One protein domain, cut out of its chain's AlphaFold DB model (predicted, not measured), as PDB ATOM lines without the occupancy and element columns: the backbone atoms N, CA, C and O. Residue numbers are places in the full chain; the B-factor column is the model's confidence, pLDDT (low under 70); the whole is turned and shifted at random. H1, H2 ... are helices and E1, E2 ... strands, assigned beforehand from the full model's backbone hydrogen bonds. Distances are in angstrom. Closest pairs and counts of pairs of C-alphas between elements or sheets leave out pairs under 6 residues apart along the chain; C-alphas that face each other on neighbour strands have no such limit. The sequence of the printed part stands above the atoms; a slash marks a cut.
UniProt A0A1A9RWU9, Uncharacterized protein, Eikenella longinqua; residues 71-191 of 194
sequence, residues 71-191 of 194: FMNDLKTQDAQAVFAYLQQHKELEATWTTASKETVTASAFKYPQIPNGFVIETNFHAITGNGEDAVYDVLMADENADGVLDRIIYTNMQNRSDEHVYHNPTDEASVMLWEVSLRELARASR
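Overview. This is residues 71 to 191 of the 194 residues of an uncharacterized protein of Eikenella longinqua (UniProt A0A1A9RWU9). One twisted sheet of six antiparallel strands, E1 to E6, has helix H2 packed across one face, over E1 to E4. Helix H1 packs on H2, and its residues 80 to 87 lie near the sheet at E1, E2 and E3; no named helix covers the other face. The printed part has 121 residues, with two named helices and six named strands in the order H1 E1 E2 E3 E4 E5 E6 H2, and the strands stand side by side in that same order. The class is mixed, helices and strands. The whole is compact, with a radius of gyration of the C-alphas of 14.1 A and spans of 42 by 32 by 28 A.

Along the chain. H1, residues 71 to 87, begins at C-alpha 71 (257.101, 190.984, 193.616) and is 24.6 A long. E1 is residues 92 to 98, 20.5 A, and E2 is residues 104 to 110, 20.1 A. E3, residues 119 to 128, and E4, residues 134 to 143, are the longest strands, at 28.4 A and 28.5 A; C-alpha 128 is at (251.289, 210.595, 221.402). E5 is residues 152 to 157 and E6 residues 164 to 168. H2, residues 173 to 190, is 25.7 A long and ends at C-alpha 190 (270.415, 207.290, 195.612).

Arrangement. The six strands form a meander, each strand the antiparallel neighbour of the one before, and each successive pair is a hairpin. Between the neighbour strands E1 and E2, N 95 and O 107 are within hydrogen-bond range at 2.9 A. For E2 and E3 N 122 and O 108 are 2.8 A apart, for E3 and E4 N 137 and O 125 2.8 A, for E4 and E5 N 154 and O 140 2.8 A, and for E5 and E6 N 155 and O 165 2.9 A. E1 and E6 are the edge strands. H2 is on the sheet at a height of 7.8 A and runs across the strands, at 66 degrees to E1 on the local plane; its closest C-alphas to E1 are those of Leu 186 and Ala 95, 5.2 A. It lies over E1 and E4, and only just over E2 and E3, with 3 of its C-alphas falling on each. H1 touches H2 at a steep tilt of 52 degrees, the same way, closest at the C-alphas of Asp 79 and Ala 187, 5.1 A. H1 is on the sheet at a height of 7.0 A, with the C-alphas of Leu 87 and Phe 110 6.7 A apart, its closest to E2. The two helices and the sheet make two layers, helices on one face. In H1 and H2 every O i to N i+4 pair is within hydrogen-bond range.

Size, cuts and confidence. The C-alphas farthest apart are those of Gln 89 and Asn 131, 44.4 A. The printed part has no cut and no long link. The mean pLDDT of the printed part is 85.0; residues 71 to 76 and 129 to 130 are under 70.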
ATOM      1  N   PHE A  71     256.797 189.716 194.281       41.56
ATOM      2  CA  PHE A  71     257.101 190.984 193.616       41.56
ATOM      3  C   PHE A  71     257.330 192.132 194.614       41.56
ATOM      4  O   PHE A  71     258.259 192.917 194.452       41.56
ATOM      5  N   MET A  72     256.519 192.217 195.673       52.47
ATOM      6  CA  MET A  72     256.697 193.195 196.751       52.47
ATOM      7  C   MET A  72     257.963 192.921 197.569       52.47
ATOM      8  O   MET A  72     258.629 193.865 197.974       52.47
ATOM      9  N   ASN A  73     258.323 191.656 197.794       57.06
ATOM     10  CA  ASN A  73     259.583 191.289 198.439       57.06
ATOM     11  C   ASN A  73     260.786 191.626 197.548       57.06
ATOM     12  O   ASN A  73     261.749 192.211 198.029       57.06
ATOM     13  N   ASP A  74     260.699 191.344 196.250       49.25
ATOM     14  CA  ASP A  74     261.749 191.644 195.279       49.25
ATOM     15  C   ASP A  74     261.960 193.166 195.150       49.25
ATOM     16  O   ASP A  74     263.097 193.627 195.045       49.25
ATOM     17  N   LEU A  75     260.883 193.964 195.238       57.09
ATOM     18  CA  LEU A  75     260.961 195.427 195.320       57.09
ATOM     19  C   LEU A  75     261.720 195.895 196.572       57.09
ATOM     20  O   LEU A  75     262.583 196.765 196.462       57.09
ATOM     21  N   LYS A  76     261.450 195.298 197.742       63.56
ATOM     22  CA  LYS A  76     262.160 195.628 198.994       63.56
ATOM     23  C   LYS A  76     263.649 195.323 198.892       63.56
ATOM     24  O   LYS A  76     264.472 196.174 199.226       63.56
ATOM     25  N   THR A  77     263.996 194.141 198.381       72.56
ATOM     26  CA  THR A  77     265.392 193.731 198.197       72.56
ATOM     27  C   THR A  77     266.117 194.650 197.210       72.56
ATOM     28  O   THR A  77     267.269 195.016 197.440       72.56
ATOM     29  N   GLN A  78     265.452 195.092 196.138       74.31
ATOM     30  CA  GLN A  78     266.051 196.014 195.171       74.31
ATOM     31  C   GLN A  78     266.313 197.411 195.760       74.31
ATOM     32  O   GLN A  78     267.331 198.034 195.440       74.31
ATOM     33  N   ASP A  79     265.416 197.913 196.610       85.25
ATOM     34  CA  ASP A  79     265.581 199.224 197.238       85.25
ATOM     35  C   ASP A  79     266.703 199.209 198.291       85.25
ATOM     36  O   ASP A  79     267.577 200.080 198.254       85.25
ATOM     37  N   ALA A  80     266.778 198.176 199.139       91.19
ATOM     38  CA  ALA A  80     267.863 198.018 200.114       91.19
ATOM     39  C   ALA A  80     269.241 197.863 199.452       91.19
ATOM     40  O   ALA A  80     270.201 198.533 199.841       91.19
ATOM     41  N   GLN A  81     269.342 197.062 198.386       90.00
ATOM     42  CA  GLN A  81     270.592 196.910 197.635       90.00
ATOM     43  C   GLN A  81     271.052 198.221 196.989       90.00
ATOM     44  O   GLN A  81     272.252 198.501 196.968       90.00
ATOM     45  N   ALA A  82     270.130 199.045 196.479       88.25
ATOM     46  CA  ALA A  82     270.467 200.348 195.908       88.25
ATOM     47  C   ALA A  82     271.032 201.306 196.971       88.25
ATOM     48  O   ALA A  82     272.066 201.938 196.740       88.25
ATOM     49  N   VAL A  83     270.396 201.359 198.146       90.19
ATOM     50  CA  VAL A  83     270.876 202.146 199.293       90.19
ATOM     51  C   VAL A  83     272.258 201.662 199.734       90.19
ATOM     52  O   VAL A  83     273.200 202.452 199.810       90.19
ATOM     53  N   PHE A  84     272.425 200.356 199.950       92.94
ATOM     54  CA  PHE A  84     273.697 199.795 200.397       92.94
ATOM     55  C   PHE A  84     274.829 200.005 199.381       92.94
ATOM     56  O   PHE A  84     275.949 200.343 199.770       92.94
ATOM     57  N   ALA A  85     274.553 199.853 198.081       90.44
ATOM     58  CA  ALA A  85     275.526 200.101 197.019       90.44
ATOM     59  C   ALA A  85     275.992 201.564 196.998       90.44
ATOM     60  O   ALA A  85     277.192 201.821 196.875       90.44
ATOM     61  N   TYR A  86     275.073 202.518 197.176       89.75
ATOM     62  CA  TYR A  86     275.407 203.939 197.279       89.75
ATOM     63  C   TYR A  86     276.337 204.215 198.469       89.75
ATOM     64  O   TYR A  86     277.373 204.876 198.326       89.75
ATOM     65  N   LEU A  87     276.019 203.635 199.629       91.81
ATOM     66  CA  LEU A  87     276.784 203.781 200.869       91.81
ATOM     67  C   LEU A  87     278.164 203.094 200.843       91.81
ATOM     68  O   LEU A  87     278.981 203.315 201.735       91.81
ATOM     69  N   GLN A  88     278.489 202.292 199.821       90.88
ATOM     70  CA  GLN A  88     279.871 201.825 199.627       90.88
ATOM     71  C   GLN A  88     280.820 202.958 199.234       90.88
ATOM     72  O   GLN A  88     282.023 202.869 199.481       90.88
ATOM     73  N   GLN A  89     280.293 204.007 198.604       89.38
ATOM     74  CA  GLN A  89     281.076 205.121 198.068       89.38
ATOM     75  C   GLN A  89     280.829 206.429 198.829       89.38
ATOM     76  O   GLN A  89     281.632 207.356 198.727       89.38
ATOM     77  N   HIS A  90     279.762 206.489 199.628       89.88
ATOM     78  CA  HIS A  90     279.318 207.682 200.342       89.88
ATOM     79  C   HIS A  90     279.127 207.383 201.828       89.88
ATOM     80  O   HIS A  90     278.841 206.255 202.218       89.88
ATOM     81  N   LYS A  91     279.304 208.401 202.673       89.19
ATOM     82  CA  LYS A  91     279.186 208.237 204.131       89.19
ATOM     83  C   LYS A  91     277.739 208.099 204.594       89.19
ATOM     84  O   LYS A  91     277.478 207.381 205.551       89.19
ATOM     85  N   GLU A  92     276.845 208.808 203.921       93.31
ATOM     86  CA  GLU A  92     275.458 208.995 204.315       93.31
ATOM     87  C   GLU A  92     274.608 209.228 203.063       93.31
ATOM     88  O   GLU A  92     275.117 209.714 202.046       93.31
ATOM     89  N   LEU A  93     273.329 208.879 203.150       91.00
ATOM     90  CA  LEU A  93     272.298 209.165 202.167       91.00
ATOM     91  C   LEU A  93     271.048 209.658 202.894       91.00
ATOM     92  O   LEU A  93     270.524 208.946 203.739       91.00
ATOM     93  N   GLU A  94     270.544 210.832 202.530       95.06
ATOM     94  CA  GLU A  94     269.343 211.409 203.139       95.06
ATOM     95  C   GLU A  94     268.183 211.442 202.133       95.06
ATOM     96  O   GLU A  94     268.372 211.716 200.943       95.06
ATOM     97  N   ALA A  95     266.969 211.197 202.620       89.62
ATOM     98  CA  ALA A  95     265.734 211.435 201.892       89.62
ATOM     99  C   ALA A  95     264.717 212.157 202.781       89.62
ATOM    100  O   ALA A  95     264.546 211.828 203.952       89.62
ATOM    101  N   THR A  96     263.998 213.117 202.197       89.31
ATOM    102  CA  THR A  96     262.914 213.845 202.865       89.31
ATOM    103  C   THR A  96     261.630 213.724 202.049       89.31
ATOM    104  O   THR A  96     261.639 213.928 200.833       89.31
ATOM    105  N   TRP A  97     260.512 213.421 202.711       87.25
ATOM    106  CA  TRP A  97     259.192 213.333 202.088       87.25
ATOM    107  C   TRP A  97     258.100 213.907 202.990       87.25
ATOM    108  O   TRP A  97     258.294 214.150 204.178       87.25
ATOM    109  N   THR A  98     256.923 214.134 202.408       81.44
ATOM    110  CA  THR A  98     255.734 214.579 203.139       81.44
ATOM    111  C   THR A  98     254.735 213.432 203.229       81.44
ATOM    112  O   THR A  98     254.373 212.835 202.213       81.44
ATOM    113  N   THR A  99     254.286 213.114 204.438       75.62
ATOM    114  CA  THR A  99     253.280 212.079 204.701       75.62
ATOM    115  C   THR A  99     251.881 212.532 204.268       75.62
ATOM    116  O   THR A  99     251.626 213.707 203.990       75.62
ATOM    117  N   ALA A 100     250.915 211.608 204.271       73.94
ATOM    118  CA  ALA A 100     249.508 211.949 204.044       73.94
ATOM    119  C   ALA A 100     248.937 212.901 205.120       73.94
ATOM    120  O   ALA A 100     248.043 213.694 204.818       73.94
ATOM    121  N   SER A 101     249.483 212.873 206.345       72.06
ATOM    122  CA  SER A 101     249.173 213.812 207.436       72.06
ATOM    123  C   SER A 101     249.799 215.201 207.245       72.06
ATOM    124  O   SER A 101     249.537 216.092 208.048       72.06
ATOM    125  N   LYS A 102     250.542 215.428 206.149       77.56
ATOM    126  CA  LYS A 102     251.309 216.652 205.847       77.56
ATOM    127  C   LYS A 102     252.501 216.892 206.772       77.56
ATOM    128  O   LYS A 102     252.996 218.015 206.847       77.56
ATOM    129  N   GLU A 103     252.972 215.853 207.442       79.38
ATOM    130  CA  GLU A 103     254.194 215.919 208.234       79.38
ATOM    131  C   GLU A 103     255.391 215.702 207.316       79.38
ATOM    132  O   GLU A 103     255.362 214.854 206.421       79.38
ATOM    133  N   THR A 104     256.439 216.493 207.516       83.25
ATOM    134  CA  THR A 104     257.715 216.282 206.838       83.25
ATOM    135  C   THR A 104     258.513 215.267 207.635       83.25
ATOM    136  O   THR A 104     258.753 215.474 208.822       83.25
ATOM    137  N   VAL A 105     258.929 214.195 206.973       84.38
ATOM    138  CA  VAL A 105     259.783 213.156 207.545       84.38
ATOM    139  C   VAL A 105     261.100 213.150 206.788       84.38
ATOM    140  O   VAL A 105     261.113 213.203 205.556       84.38
ATOM    141  N   THR A 106     262.192 213.082 207.539       89.19
ATOM    142  CA  THR A 106     263.551 212.928 207.022       89.19
ATOM    143  C   THR A 106     264.110 211.606 207.529       89.19
ATOM    144  O   THR A 106     263.950 211.271 208.706       89.19
ATOM    145  N   ALA A 107     264.739 210.851 206.635       92.50
ATOM    146  CA  ALA A 107     265.471 209.641 206.964       92.50
ATOM    147  C   ALA A 107     266.903 209.740 206.440       92.50
ATOM    148  O   ALA A 107     267.109 210.114 205.282       92.50
ATOM    149  N   SER A 108     267.859 209.349 207.275       93.31
ATOM    150  CA  SER A 108     269.280 209.273 206.948       93.31
ATOM    151  C   SER A 108     269.750 207.832 207.035       93.31
ATOM    152  O   SER A 108     269.641 207.195 208.078       93.31
ATOM    153  N   ALA A 109     270.288 207.305 205.942       95.19
ATOM    154  CA  ALA A 109     270.928 206.004 205.901       95.19
ATOM    155  C   ALA A 109     272.449 206.139 205.990       95.19
ATOM    156  O   ALA A 109     273.050 206.957 205.292       95.19
ATOM    157  N   PHE A 110     273.086 205.296 206.796       94.25
ATOM    158  CA  PHE A 110     274.539 205.270 206.952       94.25
ATOM    159  C   PHE A 110     275.059 203.873 207.290       94.25
ATOM    160  O   PHE A 110     274.348 203.002 207.799       94.25
ATOM    161  N   LYS A 111     276.350 203.651 207.023       91.75
ATOM    162  CA  LYS A 111     277.036 202.430 207.455       91.75
ATOM    163  C   LYS A 111     277.354 202.502 208.939       91.75
ATOM    164  O   LYS A 111     277.884 203.505 209.417       91.75
ATOM    165  N   TYR A 112     277.136 201.396 209.640       84.81
ATOM    166  CA  TYR A 112     277.508 201.260 211.043       84.81
ATOM    167  C   TYR A 112     278.672 200.267 211.182       84.81
ATOM    168  O   TYR A 112     278.607 199.192 210.587       84.81
ATOM    169  N   PRO A 113     279.753 200.572 211.931       83.56
ATOM    170  CA  PRO A 113     280.937 199.704 211.993       83.56
ATOM    171  C   PRO A 113     280.655 198.259 212.426       83.56
ATOM    172  O   PRO A 113     281.343 197.336 212.000       83.56
ATOM    173  N   GLN A 114     279.642 198.065 213.270       87.38
ATOM    174  CA  GLN A 114     279.209 196.771 213.793       87.38
ATOM    175  C   GLN A 114     278.374 195.970 212.778       87.38
ATOM    176  O   GLN A 114     278.129 194.790 213.005       87.38
ATOM    177  N   ILE A 115     277.969 196.592 211.667       87.44
ATOM    178  CA  ILE A 115     277.107 196.027 210.625       87.44
ATOM    179  C   ILE A 115     277.823 196.155 209.266       87.44
ATOM    180  O   ILE A 115     277.482 196.999 208.437       87.44
ATOM    181  N   PRO A 116     278.880 195.363 209.020       85.06
ATOM    182  CA  PRO A 116     279.770 195.573 207.875       85.06
ATOM    183  C   PRO A 116     279.100 195.331 206.514       85.06
ATOM    184  O   PRO A 116     279.509 195.939 205.519       85.06
ATOM    185  N   ASN A 117     278.088 194.461 206.482       91.44
ATOM    186  CA  ASN A 117     277.376 194.039 205.274       91.44
ATOM    187  C   ASN A 117     275.992 194.683 205.140       91.44
ATOM    188  O   ASN A 117     275.236 194.302 204.256       91.44
ATOM    189  N   GLY A 118     275.680 195.640 206.005       92.94
ATOM    190  CA  GLY A 118     274.370 196.257 206.076       92.94
ATOM    191  C   GLY A 118     274.468 197.744 206.368       92.94
ATOM    192  O   GLY A 118     275.518 198.379 206.198       92.94
ATOM    193  N   PHE A 119     273.350 198.311 206.784       95.31
ATOM    194  CA  PHE A 119     273.228 199.733 207.054       95.31
ATOM    195  C   PHE A 119     272.144 199.998 208.094       95.31
ATOM    196  O   PHE A 119     271.352 199.128 208.458       95.31
ATOM    197  N   VAL A 120     272.150 201.224 208.599       96.81
ATOM    198  CA  VAL A 120     271.137 201.730 209.518       96.81
ATOM    199  C   VAL A 120     270.439 202.899 208.850       96.81
ATOM    200  O   VAL A 120     271.078 203.667 208.133       96.81
ATOM    201  N   ILE A 121     269.140 203.013 209.090       96.06
ATOM    202  CA  ILE A 121     268.330 204.184 208.796       96.06
ATOM    203  C   ILE A 121     267.952 204.830 210.125       96.06
ATOM    204  O   ILE A 121     267.351 204.183 210.978       96.06
ATOM    205  N   GLU A 122     268.274 206.104 210.272       95.06
ATOM    206  CA  GLU A 122     267.816 206.976 211.348       95.06
ATOM    207  C   GLU A 122     266.664 207.844 210.839       95.06
ATOM    208  O   GLU A 122     266.705 208.367 209.722       95.06
ATOM    209  N   THR A 123     265.613 207.987 211.638       90.94
ATOM    210  CA  THR A 123     264.499 208.896 211.358       90.94
ATOM    211  C   THR A 123     263.845 209.351 212.656       90.94
ATOM    212  O   THR A 123     263.986 208.704 213.687       90.94
ATOM    213  N   ASN A 124     263.096 210.452 212.609       85.44
ATOM    214  CA  ASN A 124     262.335 210.937 213.754       85.44
ATOM    215  C   ASN A 124     260.841 210.724 213.531       85.44
ATOM    216  O   ASN A 124     260.313 211.013 212.456       85.44
ATOM    217  N   PHE A 125     260.153 210.272 214.573       79.06
ATOM    218  CA  PHE A 125     258.718 210.042 214.550       79.06
ATOM    219  C   PHE A 125     258.026 210.781 215.694       79.06
ATOM    220  O   PHE A 125     258.423 210.676 216.854       79.06
ATOM    221  N   HIS A 126     256.966 211.517 215.369       77.19
ATOM    222  CA  HIS A 126     256.114 212.171 216.354       77.19
ATOM    223  C   HIS A 126     254.993 211.215 216.769       77.19
ATOM    224  O   HIS A 126     254.249 210.721 215.924       77.19
ATOM    225  N   ALA A 127     254.864 210.960 218.067       71.31
ATOM    226  CA  ALA A 127     253.839 210.083 218.618       71.31
ATOM    227  C   ALA A 127     253.192 210.700 219.857       71.31
ATOM    228  O   ALA A 127     253.817 211.470 220.581       71.31
ATOM    229  N   ILE A 128     251.953 210.297 220.134       70.44
ATOM    230  CA  ILE A 128     251.289 210.595 221.402       70.44
ATOM    231  C   ILE A 128     251.571 209.438 222.360       70.44
ATOM    232  O   ILE A 128     251.293 208.278 222.051       70.44
ATOM    233  N   THR A 129     252.134 209.744 223.522       67.81
ATOM    234  CA  THR A 129     252.436 208.774 224.575       67.81
ATOM    235  C   THR A 129     251.162 208.238 225.238       67.81
ATOM    236  O   THR A 129     250.072 208.797 225.113       67.81
ATOM    237  N   GLY A 130     251.283 207.165 226.029       62.12
ATOM    238  CA  GLY A 130     250.144 206.580 226.755       62.12
ATOM    239  C   GLY A 130     249.459 207.527 227.757       62.12
ATOM    240  O   GLY A 130     248.305 207.306 228.112       62.12
ATOM    241  N   ASN A 131     250.143 208.589 228.195       70.31
ATOM    242  CA  ASN A 131     249.597 209.665 229.030       70.31
ATOM    243  C   ASN A 131     249.040 210.857 228.225       70.31
ATOM    244  O   ASN A 131     248.587 211.824 228.834       70.31
ATOM    245  N   GLY A 132     249.010 210.776 226.892       71.44
ATOM    246  CA  GLY A 132     248.425 211.797 226.021       71.44
ATOM    247  C   GLY A 132     249.343 212.983 225.722       71.44
ATOM    248  O   GLY A 132     248.850 214.018 225.282       71.44
ATOM    249  N   GLU A 133     250.644 212.857 225.980       76.38
ATOM    250  CA  GLU A 133     251.633 213.898 225.700       76.38
ATOM    251  C   GLU A 133     252.287 213.662 224.335       76.38
ATOM    252  O   GLU A 133     252.468 212.520 223.912       76.38
ATOM    253  N   ASP A 134     252.664 214.738 223.650       81.44
ATOM    254  CA  ASP A 134     253.459 214.629 222.429       81.44
ATOM    255  C   ASP A 134     254.899 214.240 222.783       81.44
ATOM    256  O   ASP A 134     255.567 214.908 223.577       81.44
ATOM    257  N   ALA A 135     255.397 213.185 222.151       80.81
ATOM    258  CA  ALA A 135     256.782 212.755 222.220       80.81
ATOM    259  C   ALA A 135     257.379 212.652 220.819       80.81
ATOM    260  O   ALA A 135     256.695 212.355 219.835       80.81
ATOM    261  N   VAL A 136     258.686 212.887 220.744       85.44
ATOM    262  CA  VAL A 136     259.467 212.637 219.534       85.44
ATOM    263  C   VAL A 136     260.363 211.453 219.819       85.44
ATOM    264  O   VAL A 136     261.116 211.461 220.793       85.44
ATOM    265  N   TYR A 137     260.264 210.437 218.978       87.12
ATOM    266  CA  TYR A 137     261.119 209.268 219.025       87.12
ATOM    267  C   TYR A 137     262.168 209.382 217.935       87.12
ATOM    268  O   TYR A 137     261.830 209.571 216.768       87.12
ATOM    269  N   ASP A 138     263.420 209.234 218.340       91.25
ATOM    270  CA  ASP A 138     264.496 208.870 217.436       91.25
ATOM    271  C   ASP A 138     264.376 207.368 217.146       91.25
ATOM    272  O   ASP A 138     264.220 206.561 218.070       91.25
ATOM    273  N   VAL A 139     264.347 207.005 215.868       92.75
ATOM    274  CA  VAL A 139     264.078 205.650 215.395       92.75
ATOM    275  C   VAL A 139     265.241 205.168 214.547       92.75
ATOM    276  O   VAL A 139     265.474 205.668 213.447       92.75
ATOM    277  N   LEU A 140     265.928 204.136 215.031       94.81
ATOM    278  CA  LEU A 140     267.019 203.475 214.318       94.81
ATOM    279  C   LEU A 140     266.563 202.113 213.812       94.81
ATOM    280  O   LEU A 140     266.294 201.211 214.602       94.81
ATOM    281  N   MET A 141     266.518 201.949 212.494       95.25
ATOM    282  CA  MET A 141     266.166 200.712 211.796       95.25
ATOM    283  C   MET A 141     267.407 200.112 211.151       95.25
ATOM    284  O   MET A 141     268.122 200.812 210.441       95.25
ATOM    285  N   ALA A 142     267.671 198.831 211.372       95.50
ATOM    286  CA  ALA A 142     268.837 198.151 210.828       95.50
ATOM    287  C   ALA A 142     268.433 196.996 209.912       95.50
ATOM    288  O   ALA A 142     267.606 196.167 210.288       95.50
ATOM    289  N   ASP A 143     269.096 196.948 208.762       94.81
ATOM    290  CA  ASP A 143     269.188 195.787 207.880       94.81
ATOM    291  C   ASP A 143     270.659 195.370 207.886       94.81
ATOM    292  O   ASP A 143     271.548 196.127 207.477       94.81
ATOM    293  N   GLU A 144     270.937 194.211 208.474       94.50
ATOM    294  CA  GLU A 144     272.283 193.788 208.835       94.50
ATOM    295  C   GLU A 144     273.065 193.159 207.681       94.50
ATOM    296  O   GLU A 144     274.298 193.047 207.742       94.50
ATOM    297  N   ASN A 145     272.364 192.778 206.616       93.19
ATOM    298  CA  ASN A 145     272.898 192.025 205.486       93.19
ATOM    299  C   ASN A 145     272.497 192.608 204.112       93.19
ATOM    300  O   ASN A 145     272.861 192.027 203.085       93.19
ATOM    301  N   ALA A 146     271.811 193.753 204.101       91.38
ATOM    302  CA  ALA A 146     271.280 194.448 202.935       91.38
ATOM    303  C   ALA A 146     270.316 193.592 202.086       91.38
ATOM    304  O   ALA A 146     270.332 193.680 200.851       91.38
ATOM    305  N   ASP A 147     269.500 192.745 202.722       90.31
ATOM    306  CA  ASP A 147     268.518 191.886 202.044       90.31
ATOM    307  C   ASP A 147     267.106 192.504 201.936       90.31
ATOM    308  O   ASP A 147     266.247 191.985 201.207       90.31
ATOM    309  N   GLY A 148     266.890 193.659 202.571       89.62
ATOM    310  CA  GLY A 148     265.619 194.376 202.618       89.62
ATOM    311  C   GLY A 148     264.705 193.964 203.771       89.62
ATOM    312  O   GLY A 148     263.557 194.426 203.821       89.62
ATOM    313  N   VAL A 149     265.175 193.122 204.691       90.19
ATOM    314  CA  VAL A 149     264.468 192.718 205.906       90.19
ATOM    315  C   VAL A 149     264.922 193.579 207.085       90.19
ATOM    316  O   VAL A 149     266.101 193.834 207.295       90.19
ATOM    317  N   LEU A 150     263.953 194.046 207.874       90.81
ATOM    318  CA  LEU A 150     264.221 194.790 209.100       90.81
ATOM    319  C   LEU A 150     264.635 193.819 210.217       90.81
ATOM    320  O   LEU A 150     263.785 193.153 210.810       90.81
ATOM    321  N   ASP A 151     265.928 193.766 210.531       92.25
ATOM    322  CA  ASP A 151     266.482 192.904 211.585       92.25
ATOM    323  C   ASP A 151     266.292 193.493 212.986       92.25
ATOM    324  O   ASP A 151     266.145 192.780 213.986       92.25
ATOM    325  N   ARG A 152     266.323 194.824 213.099       92.81
ATOM    326  CA  ARG A 152     266.202 195.515 214.387       92.81
ATOM    327  C   ARG A 152     265.631 196.909 214.218       92.81
ATOM    328  O   ARG A 152     266.021 197.633 213.311       92.81
ATOM    329  N   ILE A 153     264.799 197.310 215.171       93.38
ATOM    330  CA  ILE A 153     264.363 198.694 215.336       93.38
ATOM    331  C   ILE A 153     264.548 199.133 216.788       93.38
ATOM    332  O   ILE A 153     264.298 198.364 217.720       93.38
ATOM    333  N   ILE A 154     265.032 200.355 216.981       91.38
ATOM    334  CA  ILE A 154     265.217 200.983 218.287       91.38
ATOM    335  C   ILE A 154     264.413 202.271 218.291       91.38
ATOM    336  O   ILE A 154     264.594 203.096 217.404       91.38
ATOM    337  N   TYR A 155     263.549 202.429 219.286       89.75
ATOM    338  CA  TYR A 155     262.820 203.660 219.548       89.75
ATOM    339  C   TYR A 155     263.385 204.304 220.801       89.75
ATOM    340  O   TYR A 155     263.339 203.695 221.870       89.75
ATOM    341  N   THR A 156     263.855 205.539 220.685       90.19
ATOM    342  CA  THR A 156     264.393 206.304 221.806       90.19
ATOM    343  C   THR A 156     263.599 207.584 221.959       90.19
ATOM    344  O   THR A 156     263.658 208.476 221.112       90.19
ATOM    345  N   ASN A 157     262.864 207.705 223.060       86.62
ATOM    346  CA  ASN A 157     262.162 208.939 223.377       86.62
ATOM    347  C   ASN A 157     263.182 210.071 223.608       86.62
ATOM    348  O   ASN A 157     264.018 210.018 224.518       86.62
ATOM    349  N   MET A 158     263.120 211.120 222.789       87.88
ATOM    350  CA  MET A 158     264.069 212.232 222.850       87.88
ATOM    351  C   MET A 158     263.941 213.046 224.143       87.88
ATOM    352  O   MET A 158     264.934 213.611 224.610       87.88
ATOM    353  N   GLN A 159     262.739 213.115 224.721       87.06
ATOM    354  CA  GLN A 159     262.462 213.831 225.967       87.06
ATOM    355  C   GLN A 159     262.819 212.996 227.204       87.06
ATOM    356  O   GLN A 159     263.179 213.554 228.242       87.06
ATOM    357  N   ASN A 160     262.769 211.667 227.096       86.50
ATOM    358  CA  ASN A 160     263.143 210.745 228.158       86.50
ATOM    359  C   ASN A 160     263.946 209.560 227.609       86.50
ATOM    360  O   ASN A 160     263.405 208.488 227.386       86.50
ATOM    361  N   ARG A 161     265.268 209.703 227.493       85.69
ATOM    362  CA  ARG A 161     266.132 208.638 226.945       85.69
ATOM    363  C   ARG A 161     266.162 207.329 227.745       85.69
ATOM    364  O   ARG A 161     266.744 206.361 227.279       85.69
ATOM    365  N   SER A 162     265.601 207.296 228.957       86.88
ATOM    366  CA  SER A 162     265.428 206.030 229.690       86.88
ATOM    367  C   SER A 162     264.269 205.183 229.150       86.88
ATOM    368  O   SER A 162     264.194 203.993 229.445       86.88
ATOM    369  N   ASP A 163     263.397 205.797 228.352       81.56
ATOM    370  CA  ASP A 163     262.310 205.182 227.598       81.56
ATOM    371  C   ASP A 163     262.830 204.785 226.205       81.56
ATOM    372  O   ASP A 163     262.538 205.415 225.185       81.56
ATOM    373  N   GLU A 164     263.721 203.789 226.206       88.06
ATOM    374  CA  GLU A 164     264.270 203.154 225.008       88.06
ATOM    375  C   GLU A 164     263.663 201.758 224.844       88.06
ATOM    376  O   GLU A 164     263.586 200.961 225.789       88.06
ATOM    377  N   HIS A 165     263.253 201.440 223.621       86.81
ATOM    378  CA  HIS A 165     262.692 200.147 223.270       86.81
ATOM    379  C   HIS A 165     263.417 199.558 222.073       86.81
ATOM    380  O   HIS A 165     263.406 200.124 220.982       86.81
ATOM    381  N   VAL A 166     264.014 198.387 222.281       89.12
ATOM    382  CA  VAL A 166     264.709 197.626 221.243       89.12
ATOM    383  C   VAL A 166     263.858 196.425 220.864       89.12
ATOM    384  O   VAL A 166     263.541 195.589 221.713       89.12
ATOM    385  N   TYR A 167     263.533 196.315 219.582       88.69
ATOM    386  CA  TYR A 167     262.832 195.170 219.018       88.69
ATOM    387  C   TYR A 167     263.714 194.481 217.981       88.69
ATOM    388  O   TYR A 167     264.321 195.125 217.126       88.69
ATOM    389  N   HIS A 168     263.772 193.154 218.063       91.94
ATOM    390  CA  HIS A 168     264.491 192.304 217.120       91.94
ATOM    391  C   HIS A 168     263.496 191.607 216.202       91.94
ATOM    392  O   HIS A 168     262.500 191.068 216.688       91.94
ATOM    393  N   ASN A 169     263.785 191.601 214.903       86.38
ATOM    394  CA  ASN A 169     262.926 191.083 213.840       86.38
ATOM    395  C   ASN A 169     261.473 191.572 213.982       86.38
ATOM    396  O   ASN A 169     260.560 190.746 214.086       86.38
ATOM    397  N   PRO A 170     261.245 192.896 214.085       83.62
ATOM    398  CA  PRO A 170     259.906 193.438 214.265       83.62
ATOM    399  C   PRO A 170     258.995 193.027 213.102       83.62
ATOM    400  O   PRO A 170     259.344 193.140 211.929       83.62
ATOM    401  N   THR A 171     257.798 192.553 213.445       80.88
ATOM    402  CA  THR A 171     256.768 192.157 212.472       80.88
ATOM    403  C   THR A 171     255.485 192.965 212.620       80.88
ATOM    404  O   THR A 171     254.475 192.622 212.004       80.88
ATOM    405  N   ASP A 172     255.470 193.977 213.488       83.12
ATOM    406  CA  ASP A 172     254.311 194.847 213.626       83.12
ATOM    407  C   ASP A 172     254.169 195.747 212.392       83.12
ATOM    408  O   ASP A 172     255.145 196.151 211.757       83.12
ATOM    409  N   GLU A 173     252.921 196.037 212.035       79.25
ATOM    410  CA  GLU A 173     252.582 196.748 210.802       79.25
ATOM    411  C   GLU A 173     253.208 198.148 210.739       79.25
ATOM    412  O   GLU A 173     253.618 198.582 209.665       79.25
ATOM    413  N   ALA A 174     253.339 198.835 211.880       79.25
ATOM    414  CA  ALA A 174     253.891 200.184 211.931       79.25
ATOM    415  C   ALA A 174     255.398 200.191 211.637       79.25
ATOM    416  O   ALA A 174     255.841 200.963 210.785       79.25
ATOM    417  N   SER A 175     256.168 199.303 212.274       83.00
ATOM    418  CA  SER A 175     257.601 199.136 212.001       83.00
ATOM    419  C   SER A 175     257.857 198.752 210.544       83.00
ATOM    420  O   SER A 175     258.713 199.342 209.886       83.00
ATOM    421  N   VAL A 176     257.085 197.797 210.014       83.81
ATOM    422  CA  VAL A 176     257.228 197.336 208.624       83.81
ATOM    423  C   VAL A 176     256.890 198.452 207.635       83.81
ATOM    424  O   VAL A 176     257.625 198.663 206.675       83.81
ATOM    425  N   MET A 177     255.814 199.204 207.874       83.31
ATOM    426  CA  MET A 177     255.429 200.314 207.003       83.31
ATOM    427  C   MET A 177     256.470 201.441 207.019       83.31
ATOM    428  O   MET A 177     256.798 201.981 205.961       83.31
ATOM    429  N   LEU A 178     256.997 201.791 208.197       85.00
ATOM    430  CA  LEU A 178     258.042 202.807 208.326       85.00
ATOM    431  C   LEU A 178     259.306 202.393 207.562       85.00
ATOM    432  O   LEU A 178     259.840 203.183 206.785       85.00
ATOM    433  N   TRP A 179     259.724 201.137 207.719       91.00
ATOM    434  CA  TRP A 179     260.846 200.555 206.990       91.00
ATOM    435  C   TRP A 179     260.672 200.629 205.473       91.00
ATOM    436  O   TRP A 179     261.533 201.164 204.772       91.00
ATOM    437  N   GLU A 180     259.540 200.141 204.961       88.62
ATOM    438  CA  GLU A 180     259.260 200.100 203.523       88.62
ATOM    439  C   GLU A 180     259.268 201.495 202.886       88.62
ATOM    440  O   GLU A 180     259.823 201.686 201.801       88.62
ATOM    441  N   VAL A 181     258.660 202.483 203.548       86.69
ATOM    442  CA  VAL A 181     258.620 203.858 203.035       86.69
ATOM    443  C   VAL A 181     260.011 204.482 203.055       86.69
ATOM    444  O   VAL A 181     260.421 205.050 202.041       86.69
ATOM    445  N   SER A 182     260.754 204.342 204.158       90.56
ATOM    446  CA  SER A 182     262.113 204.880 204.256       90.56
ATOM    447  C   SER A 182     263.032 204.283 203.193       90.56
ATOM    448  O   SER A 182     263.690 205.038 202.474       90.56
ATOM    449  N   LEU A 183     263.032 202.954 203.021       92.44
ATOM    450  CA  LEU A 183     263.813 202.285 201.977       92.44
ATOM    451  C   LEU A 183     263.505 202.836 200.587       92.44
ATOM    452  O   LEU A 183     264.425 203.161 199.838       92.44
ATOM    453  N   ARG A 184     262.221 202.970 200.249       87.94
ATOM    454  CA  ARG A 184     261.794 203.446 198.932       87.94
ATOM    455  C   ARG A 184     262.281 204.868 198.653       87.94
ATOM    456  O   ARG A 184     262.794 205.143 197.566       87.94
ATOM    457  N   GLU A 185     262.104 205.787 199.604       86.94
ATOM    458  CA  GLU A 185     262.500 207.188 199.407       86.94
ATOM    459  C   GLU A 185     264.028 207.349 199.369       86.94
ATOM    460  O   GLU A 185     264.545 208.080 198.521       86.94
ATOM    461  N   LEU A 186     264.766 206.601 200.195       90.44
ATOM    462  CA  LEU A 186     266.231 206.559 200.156       90.44
ATOM    463  C   LEU A 186     266.745 205.952 198.845       90.44
ATOM    464  O   LEU A 186     267.598 206.536 198.177       90.44
ATOM    465  N   ALA A 187     266.187 204.825 198.402       88.88
ATOM    466  CA  ALA A 187     266.552 204.208 197.130       88.88
ATOM    467  C   ALA A 187     266.288 205.153 195.953       88.88
ATOM    468  O   ALA A 187     267.102 205.247 195.031       88.88
ATOM    469  N   ARG A 188     265.190 205.912 195.990       84.06
ATOM    470  CA  ARG A 188     264.926 206.972 195.014       84.06
ATOM    471  C   ARG A 188     265.991 208.070 195.068       84.06
ATOM    472  O   ARG A 188     266.479 208.453 194.006       84.06
ATOM    473  N   ALA A 189     266.361 208.546 196.257       82.25
ATOM    474  CA  ALA A 189     267.390 209.571 196.437       82.25
ATOM    475  C   ALA A 189     268.761 209.122 195.901       82.25
ATOM    476  O   ALA A 189     269.416 209.894 195.210       82.25
ATOM    477  N   SER A 190     269.139 207.852 196.096       84.69
ATOM    478  CA  SER A 190     270.415 207.290 195.612       84.69
ATOM    479  C   SER A 190     270.595 207.315 194.086       84.69
ATOM    480  O   SER A 190     271.712 207.207 193.582       84.69
ATOM    481  N   ARG A 191     269.489 207.414 193.333       79.38
ATOM    482  CA  ARG A 191     269.468 207.394 191.861       79.38
ATOM    483  C   ARG A 191     269.471 208.798 191.255       79.38
ATOM    484  O   ARG A 191     269.563 208.927 190.035       79.38
TER     485      ARG A 191